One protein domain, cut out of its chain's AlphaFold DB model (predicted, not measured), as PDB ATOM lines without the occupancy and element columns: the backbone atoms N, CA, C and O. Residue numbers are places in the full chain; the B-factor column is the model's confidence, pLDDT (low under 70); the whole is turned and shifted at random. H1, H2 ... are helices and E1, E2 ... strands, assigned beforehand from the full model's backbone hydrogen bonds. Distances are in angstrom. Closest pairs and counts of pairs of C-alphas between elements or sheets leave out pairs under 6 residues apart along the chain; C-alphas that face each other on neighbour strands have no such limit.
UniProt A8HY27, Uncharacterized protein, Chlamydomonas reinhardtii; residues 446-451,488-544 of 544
ATOM      1  N   THR A 446      23.270  -9.293 149.975       79.19
ATOM      2  CA  THR A 446      22.668  -8.040 149.530       79.19
ATOM      3  C   THR A 446      21.596  -7.652 150.537       79.19
ATOM      4  O   THR A 446      20.748  -8.471 150.893       79.19
ATOM      5  N   TYR A 447      21.645  -6.410 151.001       82.94
ATOM      6  CA  TYR A 447      20.649  -5.845 151.903       82.94
ATOM      7  C   TYR A 447      19.832  -4.804 151.154       82.94
ATOM      8  O   TYR A 447      20.374  -4.060 150.339       82.94
ATOM      9  N   GLY A 448      18.541  -4.751 151.451       81.44
ATOM     10  CA  GLY A 448      17.618  -3.804 150.850       81.44
ATOM     11  C   GLY A 448      16.433  -3.542 151.763       81.44
ATOM     12  O   GLY A 448      16.263  -4.198 152.794       81.44
ATOM     13  N   ILE A 449      15.624  -2.570 151.367       80.69
ATOM     14  CA  ILE A 449      14.338  -2.271 151.988       80.69
ATOM     15  C   ILE A 449      13.229  -2.852 151.116       80.69
ATOM     16  O   ILE A 449      13.269  -2.723 149.895       80.69
ATOM     17  N   GLY A 450      12.243  -3.495 151.742       76.25
ATOM     18  CA  GLY A 450      11.048  -3.921 151.026       76.25
ATOM     19  C   GLY A 450      10.294  -2.691 150.530       76.25
ATOM     20  O   GLY A 450       9.876  -1.860 151.336       76.25
ATOM     21  N   ALA A 451      10.132  -2.571 149.217       72.38
ATOM     22  CA  ALA A 451       9.349  -1.518 148.594       72.38
ATOM     23  C   ALA A 451       8.235  -2.146 147.757       72.38
ATOM     24  O   ALA A 451       8.457  -3.108 147.028       72.38
ATOM     25  N   ARG A 488      15.112 -12.808 152.740       82.94
ATOM     26  CA  ARG A 488      14.864 -13.062 154.166       82.94
ATOM     27  C   ARG A 488      14.570 -11.737 154.860       82.94
ATOM     28  O   ARG A 488      15.406 -10.839 154.846       82.94
ATOM     29  N   HIS A 489      13.421 -11.643 155.520       83.62
ATOM     30  CA  HIS A 489      13.138 -10.532 156.424       83.62
ATOM     31  C   HIS A 489      14.065 -10.605 157.647       83.62
ATOM     32  O   HIS A 489      14.117 -11.635 158.322       83.62
ATOM     33  N   VAL A 490      14.805  -9.525 157.917       82.44
ATOM     34  CA  VAL A 490      15.797  -9.466 159.010       82.44
ATOM     35  C   VAL A 490      15.506  -8.381 160.051       82.44
ATOM     36  O   VAL A 490      15.994  -8.477 161.173       82.44
ATOM     37  N   ALA A 491      14.725  -7.350 159.712       83.94
ATOM     38  CA  ALA A 491      14.356  -6.274 160.629       83.94
ATOM     39  C   ALA A 491      13.165  -5.467 160.108       83.94
ATOM     40  O   ALA A 491      12.993  -5.333 158.899       83.94
ATOM     41  N   GLU A 492      12.425  -4.861 161.035       86.81
ATOM     42  CA  GLU A 492      11.318  -3.950 160.753       86.81
ATOM     43  C   GLU A 492      11.546  -2.617 161.482       86.81
ATOM     44  O   GLU A 492      11.936  -2.597 162.654       86.81
ATOM     45  N   VAL A 493      11.307  -1.498 160.792       85.81
ATOM     46  CA  VAL A 493      11.283  -0.150 161.382       85.81
ATOM     47  C   VAL A 493       9.902   0.437 161.153       85.81
ATOM     48  O   VAL A 493       9.500   0.642 160.011       85.81
ATOM     49  N   ILE A 494       9.201   0.751 162.240       87.50
ATOM     50  CA  ILE A 494       7.893   1.403 162.188       87.50
ATOM     51  C   ILE A 494       8.072   2.858 162.613       87.50
ATOM     52  O   ILE A 494       8.470   3.143 163.744       87.50
ATOM     53  N   MET A 495       7.778   3.782 161.699       85.75
ATOM     54  CA  MET A 495       7.733   5.213 161.978       85.75
ATOM     55  C   MET A 495       6.293   5.709 161.898       85.75
ATOM     56  O   MET A 495       5.680   5.714 160.832       85.75
ATOM     57  N   GLU A 496       5.782   6.185 163.028       87.19
ATOM     58  CA  GLU A 496       4.500   6.877 163.082       87.19
ATOM     59  C   GLU A 496       4.630   8.274 162.468       87.19
ATOM     60  O   GLU A 496       5.453   9.089 162.897       87.19
ATOM     61  N   LEU A 497       3.803   8.562 161.463       85.38
ATOM     62  CA  LEU A 497       3.802   9.867 160.810       85.38
ATOM     63  C   LEU A 497       3.120  10.928 161.693       85.38
ATOM     64  O   LEU A 497       2.142  10.625 162.387       85.38
ATOM     65  N   PRO A 498       3.562  12.200 161.640       86.94
ATOM     66  CA  PRO A 498       2.943  13.275 162.408       86.94
ATOM     67  C   PRO A 498       1.437  13.400 162.144       86.94
ATOM     68  O   PRO A 498       0.951  13.229 161.020       86.94
ATOM     69  N   LYS A 499       0.669  13.774 163.175       89.25
ATOM     70  CA  LYS A 499      -0.773  14.014 163.026       89.25
ATOM     71  C   LYS A 499      -1.032  15.047 161.926       89.25
ATOM     72  O   LYS A 499      -0.510  16.155 161.964       89.25
ATOM     73  N   GLY A 500      -1.883  14.689 160.965       88.00
ATOM     74  CA  GLY A 500      -2.258  15.575 159.862       88.00
ATOM     75  C   GLY A 500      -1.286  15.601 158.679       88.00
ATOM     76  O   GLY A 500      -1.553  16.359 157.746       88.00
ATOM     77  N   TRP A 501      -0.242  14.758 158.651       88.00
ATOM     78  CA  TRP A 501       0.721  14.662 157.539       88.00
ATOM     79  C   TRP A 501       0.042  14.597 156.162       88.00
ATOM     80  O   TRP A 501       0.492  15.233 155.212       88.00
ATOM     81  N   ARG A 502      -1.102  13.904 156.057       88.81
ATOM     82  CA  ARG A 502      -1.839  13.737 154.798       88.81
ATOM     83  C   ARG A 502      -2.296  15.063 154.189       88.81
ATOM     84  O   ARG A 502      -2.423  15.141 152.976       88.81
ATOM     85  N   LYS A 503      -2.527  16.095 155.008       90.75
ATOM     86  CA  LYS A 503      -2.911  17.439 154.546       90.75
ATOM     87  C   LYS A 503      -1.731  18.230 153.973       90.75
ATOM     88  O   LYS A 503      -1.944  19.280 153.385       90.75
ATOM     89  N   THR A 504      -0.503  17.751 154.170       86.31
ATOM     90  CA  THR A 504       0.733  18.437 153.758       86.31
ATOM     91  C   THR A 504       1.233  18.010 152.377       86.31
ATOM     92  O   THR A 504       2.291  18.469 151.950       86.31
ATOM     93  N   VAL A 505       0.517  17.101 151.706       88.00
ATOM     94  CA  VAL A 505       0.892  16.515 150.415       88.00
ATOM     95  C   VAL A 505      -0.349  16.215 149.575       88.00
ATOM     96  O   VAL A 505      -1.355  15.734 150.099       88.00
ATOM     97  N   GLU A 506      -0.281  16.445 148.265       86.69
ATOM     98  CA  GLU A 506      -1.387  16.144 147.347       86.69
ATOM     99  C   GLU A 506      -1.563  14.624 147.197       86.69
ATOM    100  O   GLU A 506      -2.615  14.053 147.528       86.69
ATOM    101  N   ARG A 507      -0.496  13.903 146.833       80.19
ATOM    102  CA  ARG A 507      -0.483  12.434 146.749       80.19
ATOM    103  C   ARG A 507       0.248  11.838 147.948       80.19
ATOM    104  O   ARG A 507       1.130  12.456 148.533       80.19
ATOM    105  N   ARG A 508      -0.125  10.614 148.341       79.94
ATOM    106  CA  ARG A 508       0.519   9.921 149.477       79.94
ATOM    107  C   ARG A 508       2.019   9.724 149.238       79.94
ATOM    108  O   ARG A 508       2.793   9.841 150.175       79.94
ATOM    109  N   LEU A 509       2.392   9.492 147.979       76.75
ATOM    110  CA  LEU A 509       3.767   9.279 147.527       76.75
ATOM    111  C   LEU A 509       4.633  10.550 147.545       76.75
ATOM    112  O   LEU A 509       5.845  10.443 147.420       76.75
ATOM    113  N   ASP A 510       4.043  11.739 147.718       84.38
ATOM    114  CA  ASP A 510       4.806  12.994 147.773       84.38
ATOM    115  C   ASP A 510       5.365  13.271 149.184       84.38
ATOM    116  O   ASP A 510       6.084  14.251 149.396       84.38
ATOM    117  N   TYR A 511       5.021  12.439 150.179       87.06
ATOM    118  CA  TYR A 511       5.585  12.547 151.522       87.06
ATOM    119  C   TYR A 511       6.953  11.866 151.567       87.06
ATOM    120  O   TYR A 511       7.057  10.658 151.373       87.06
ATOM    121  N   GLN A 512       7.999  12.647 151.831       84.88
ATOM    122  CA  GLN A 512       9.375  12.159 151.861       84.88
ATOM    123  C   GLN A 512       9.766  11.653 153.251       84.88
ATOM    124  O   GLN A 512       9.442  12.274 154.263       84.88
ATOM    125  N   PHE A 513      10.516  10.558 153.272       86.44
ATOM    126  CA  PHE A 513      11.188  10.021 154.447       86.44
ATOM    127  C   PHE A 513      12.607   9.599 154.052       86.44
ATOM    128  O   PHE A 513      12.850   9.204 152.912       86.44
ATOM    129  N   GLU A 514      13.538   9.698 154.992       88.88
ATOM    130  CA  GLU A 514      14.923   9.263 154.821       88.88
ATOM    131  C   GLU A 514      15.115   7.931 155.548       88.88
ATOM    132  O   GLU A 514      14.696   7.785 156.699       88.88
ATOM    133  N   VAL A 515      15.742   6.952 154.891       87.50
ATOM    134  CA  VAL A 515      16.152   5.692 155.521       87.50
ATOM    135  C   VAL A 515      17.656   5.530 155.374       87.50
ATOM    136  O   VAL A 515      18.162   5.361 154.268       87.50
ATOM    137  N   ASP A 516      18.355   5.524 156.504       88.88
ATOM    138  CA  ASP A 516      19.782   5.237 156.586       88.88
ATOM    139  C   ASP A 516      19.988   3.788 157.029       88.88
ATOM    140  O   ASP A 516      19.579   3.398 158.125       88.88
ATOM    141  N   MET A 517      20.701   2.996 156.229       88.25
ATOM    142  CA  MET A 517      21.235   1.702 156.662       88.25
ATOM    143  C   MET A 517      22.721   1.847 156.980       88.25
ATOM    144  O   MET A 517      23.531   2.163 156.111       88.25
ATOM    145  N   ARG A 518      23.093   1.613 158.239       85.56
ATOM    146  CA  ARG A 518      24.470   1.718 158.731       85.56
ATOM    147  C   ARG A 518      25.031   0.335 159.005       85.56
ATOM    148  O   ARG A 518      24.496  -0.395 159.837       85.56
ATOM    149  N   PHE A 519      26.127   0.011 158.331       79.88
ATOM    150  CA  PHE A 519      26.842  -1.252 158.474       79.88
ATOM    151  C   PHE A 519      27.990  -1.077 159.464       79.88
ATOM    152  O   PHE A 519      29.026  -0.506 159.135       79.88
ATOM    153  N   GLY A 520      27.787  -1.543 160.693       70.75
ATOM    154  CA  GLY A 520      28.844  -1.674 161.688       70.75
ATOM    155  C   GLY A 520      29.612  -2.989 161.528       70.75
ATOM    156  O   GLY A 520      29.245  -3.862 160.746       70.75
ATOM    157  N   ALA A 521      30.665  -3.167 162.330       61.53
ATOM    158  CA  ALA A 521      31.526  -4.354 162.271       61.53
ATOM    159  C   ALA A 521      30.799  -5.687 162.558       61.53
ATOM    160  O   ALA A 521      31.274  -6.739 162.130       61.53
ATOM    161  N   SER A 522      29.683  -5.651 163.295       60.75
ATOM    162  CA  SER A 522      28.862  -6.832 163.608       60.75
ATOM    163  C   SER A 522      27.372  -6.520 163.791       60.75
ATOM    164  O   SER A 522      26.641  -7.307 164.392       60.75
ATOM    165  N   GLU A 523      26.929  -5.321 163.423       73.00
ATOM    166  CA  GLU A 523      25.531  -4.927 163.556       73.00
ATOM    167  C   GLU A 523      25.141  -4.040 162.384       73.00
ATOM    168  O   GLU A 523      25.936  -3.230 161.913       73.00
ATOM    169  N   ILE A 524      23.907  -4.199 161.925       82.19
ATOM    170  CA  ILE A 524      23.305  -3.296 160.956       82.19
ATOM    171  C   ILE A 524      22.263  -2.493 161.718       82.19
ATOM    172  O   ILE A 524      21.415  -3.064 162.405       82.19
ATOM    173  N   THR A 525      22.344  -1.172 161.627       86.31
ATOM    174  CA  THR A 525      21.335  -0.273 162.189       86.31
ATOM    175  C   THR A 525      20.570   0.364 161.048       86.31
ATOM    176  O   THR A 525      21.181   0.952 160.158       86.31
ATOM    177  N   VAL A 526      19.248   0.263 161.079       88.88
ATOM    178  CA  VAL A 526      18.364   0.957 160.140       88.88
ATOM    179  C   VAL A 526      17.723   2.117 160.884       88.88
ATOM    180  O   VAL A 526      17.122   1.916 161.940       88.88
ATOM    181  N   VAL A 527      17.875   3.328 160.360       90.38
ATOM    182  CA  VAL A 527      17.298   4.549 160.921       90.38
ATOM    183  C   VAL A 527      16.335   5.129 159.902       90.38
ATOM    184  O   VAL A 527      16.753   5.510 158.817       90.38
ATOM    185  N   ALA A 528      15.059   5.219 160.256       90.38
ATOM    186  CA  ALA A 528      14.094   6.019 159.517       90.38
ATOM    187  C   ALA A 528      14.041   7.422 160.131       90.38
ATOM    188  O   ALA A 528      14.044   7.557 161.361       90.38
ATOM    189  N   ARG A 529      13.978   8.461 159.300       91.31
ATOM    190  CA  ARG A 529      13.856   9.866 159.700       91.31
ATOM    191  C   ARG A 529      12.784  10.565 158.870       91.31
ATOM    192  O   ARG A 529      12.770  10.470 157.646       91.31
ATOM    193  N   ASP A 530      11.933  11.330 159.542       90.00
ATOM    194  CA  ASP A 530      11.087  12.330 158.900       90.00
ATOM    195  C   ASP A 530      11.853  13.666 158.857       90.00
ATOM    196  O   ASP A 530      12.082  14.275 159.909       90.00
ATOM    197  N   PRO A 531      12.260  14.149 157.670       84.56
ATOM    198  CA  PRO A 531      13.042  15.375 157.550       84.56
ATOM    199  C   PRO A 531      12.261  16.633 157.962       84.56
ATOM    200  O   PRO A 531      12.881  17.650 158.264       84.56
ATOM    201  N   ARG A 532      10.920  16.586 158.002       84.31
ATOM    202  CA  ARG A 532      10.069  17.735 158.364       84.31
ATOM    203  C   ARG A 532       9.887  17.867 159.869       84.31
ATOM    204  O   ARG A 532       9.905  18.976 160.393       84.31
ATOM    205  N   SER A 533       9.657  16.748 160.555       85.19
ATOM    206  CA  SER A 533       9.454  16.738 162.011       85.19
ATOM    207  C   SER A 533      10.739  16.495 162.802       85.19
ATOM    208  O   SER A 533      10.740  16.678 164.016       85.19
ATOM    209  N   HIS A 534      11.818  16.081 162.132       83.50
ATOM    210  CA  HIS A 534      13.063  15.592 162.733       83.50
ATOM    211  C   HIS A 534      12.882  14.373 163.651       83.50
ATOM    212  O   HIS A 534      13.820  13.979 164.350       83.50
ATOM    213  N   ASN A 535      11.710  13.733 163.621       87.06
ATOM    214  CA  ASN A 535      11.487  12.469 164.304       87.06
ATOM    215  C   ASN A 535      12.311  11.376 163.623       87.06
ATOM    216  O   ASN A 535      12.332  11.269 162.396       87.06
ATOM    217  N   ALA A 536      12.971  10.547 164.425       88.12
ATOM    218  CA  ALA A 536      13.735   9.412 163.938       88.12
ATOM    219  C   ALA A 536      13.464   8.173 164.788       88.12
ATOM    220  O   ALA A 536      13.348   8.260 166.011       88.12
ATOM    221  N   VAL A 537      13.387   7.021 164.131       88.62
ATOM    222  CA  VAL A 537      13.267   5.708 164.769       88.62
ATOM    223  C   VAL A 537      14.399   4.845 164.244       88.62
ATOM    224  O   VAL A 537      14.634   4.790 163.039       88.62
ATOM    225  N   ALA A 538      15.115   4.185 165.147       87.00
ATOM    226  CA  ALA A 538      16.203   3.289 164.798       87.00
ATOM    227  C   ALA A 538      15.899   1.878 165.292       87.00
ATOM    228  O   ALA A 538      15.496   1.696 166.442       87.00
ATOM    229  N   VAL A 539      16.155   0.884 164.448       85.69
ATOM    230  CA  VAL A 539      16.191  -0.524 164.842       85.69
ATOM    231  C   VAL A 539      17.572  -1.085 164.543       85.69
ATOM    232  O   VAL A 539      18.219  -0.715 163.561       85.69
ATOM    233  N   ARG A 540      18.029  -2.003 165.389       82.62
ATOM    234  CA  ARG A 540      19.163  -2.862 165.053       82.62
ATOM    235  C   ARG A 540      18.626  -4.155 164.479       82.62
ATOM    236  O   ARG A 540      17.646  -4.685 164.998       82.62
ATOM    237  N   VAL A 541      19.270  -4.647 163.430       79.75
ATOM    238  CA  VAL A 541      18.919  -5.934 162.837       79.75
ATOM    239  C   VAL A 541      19.071  -7.024 163.893       79.75
ATOM    240  O   VAL A 541      20.144  -7.182 164.480       79.75
ATOM    241  N   ASP A 542      17.980  -7.747 164.143       71.12
ATOM    242  CA  ASP A 542      17.959  -8.874 165.066       71.12
ATOM    243  C   ASP A 542      18.074 -10.164 164.259       71.12
ATOM    244  O   ASP A 542      17.139 -10.608 163.597       71.12
ATOM    245  N   TRP A 543      19.255 -10.767 164.302       68.56
ATOM    246  CA  TRP A 543      19.616 -11.933 163.501       68.56
ATOM    247  C   TRP A 543      18.998 -13.254 163.997       68.56
ATOM    248  O   TRP A 543      19.601 -14.305 163.800       68.56
ATOM    249  N   ARG A 544      17.844 -13.221 164.679       55.03
ATOM    250  CA  ARG A 544      17.214 -14.407 165.291       55.03
ATOM    251  C   ARG A 544      16.971 -15.563 164.325       55.03
ATOM    252  O   ARG A 544      16.602 -15.335 163.144       55.03
TER     253      ARG A 544
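AT A GLANCE: This is residues 446 to 451 and 488 to 544 of the 544 residues of an uncharacterized protein of Chlamydomonas reinhardtii (UniProt A8HY27). With little regular structure, a small three-stranded sheet, E1, E2 and E3, makes one end of an elongated model; the unnamed residues 488 to 500 run lengthwise past it to the short H1 at the other end, where residues 503 to 509 stick out. The 63 printed residues hold H1, E1, E2 and E3 in chain order, mostly strand, with 21 residues in named elements. The sheet is a meander, E1 - E2 - E3, each strand the antiparallel neighbour of the one before. The whole is loose, radius of gyration of the C-alphas 13.5 A, spanning 40 by 21 by 16 A.

IN THESE COORDINATES: E1, residues 514 to 519, spans 16.3 A from C-alpha 514 at (14.923, 9.263, 154.821). E2, residues 524 to 529, spans 16.3 A. E3, residues 536 to 540, spans 13.5 A to C-alpha 540 at (19.163, -2.862, 165.053). H1, residues 501 to 504, spans 5.3 A.

HOW THE PARTS SIT: Hairpin E1 and E2 has N 516 and O 527 within hydrogen-bond range, 2.8 A. Hairpin E2 and E3 has N 528 and O 537, 2.8 A. H1 is not on the sheet, and is too short for an O i to N i+4 pair; its one O i to N i+3 pair is within range.

THE WHOLE: Residues 452 to 487 are not printed; C-alphas 451 and 488 are 14.0 A apart. No link is long. Residues 521 to 522 and 543 to 544 have pLDDT under 70.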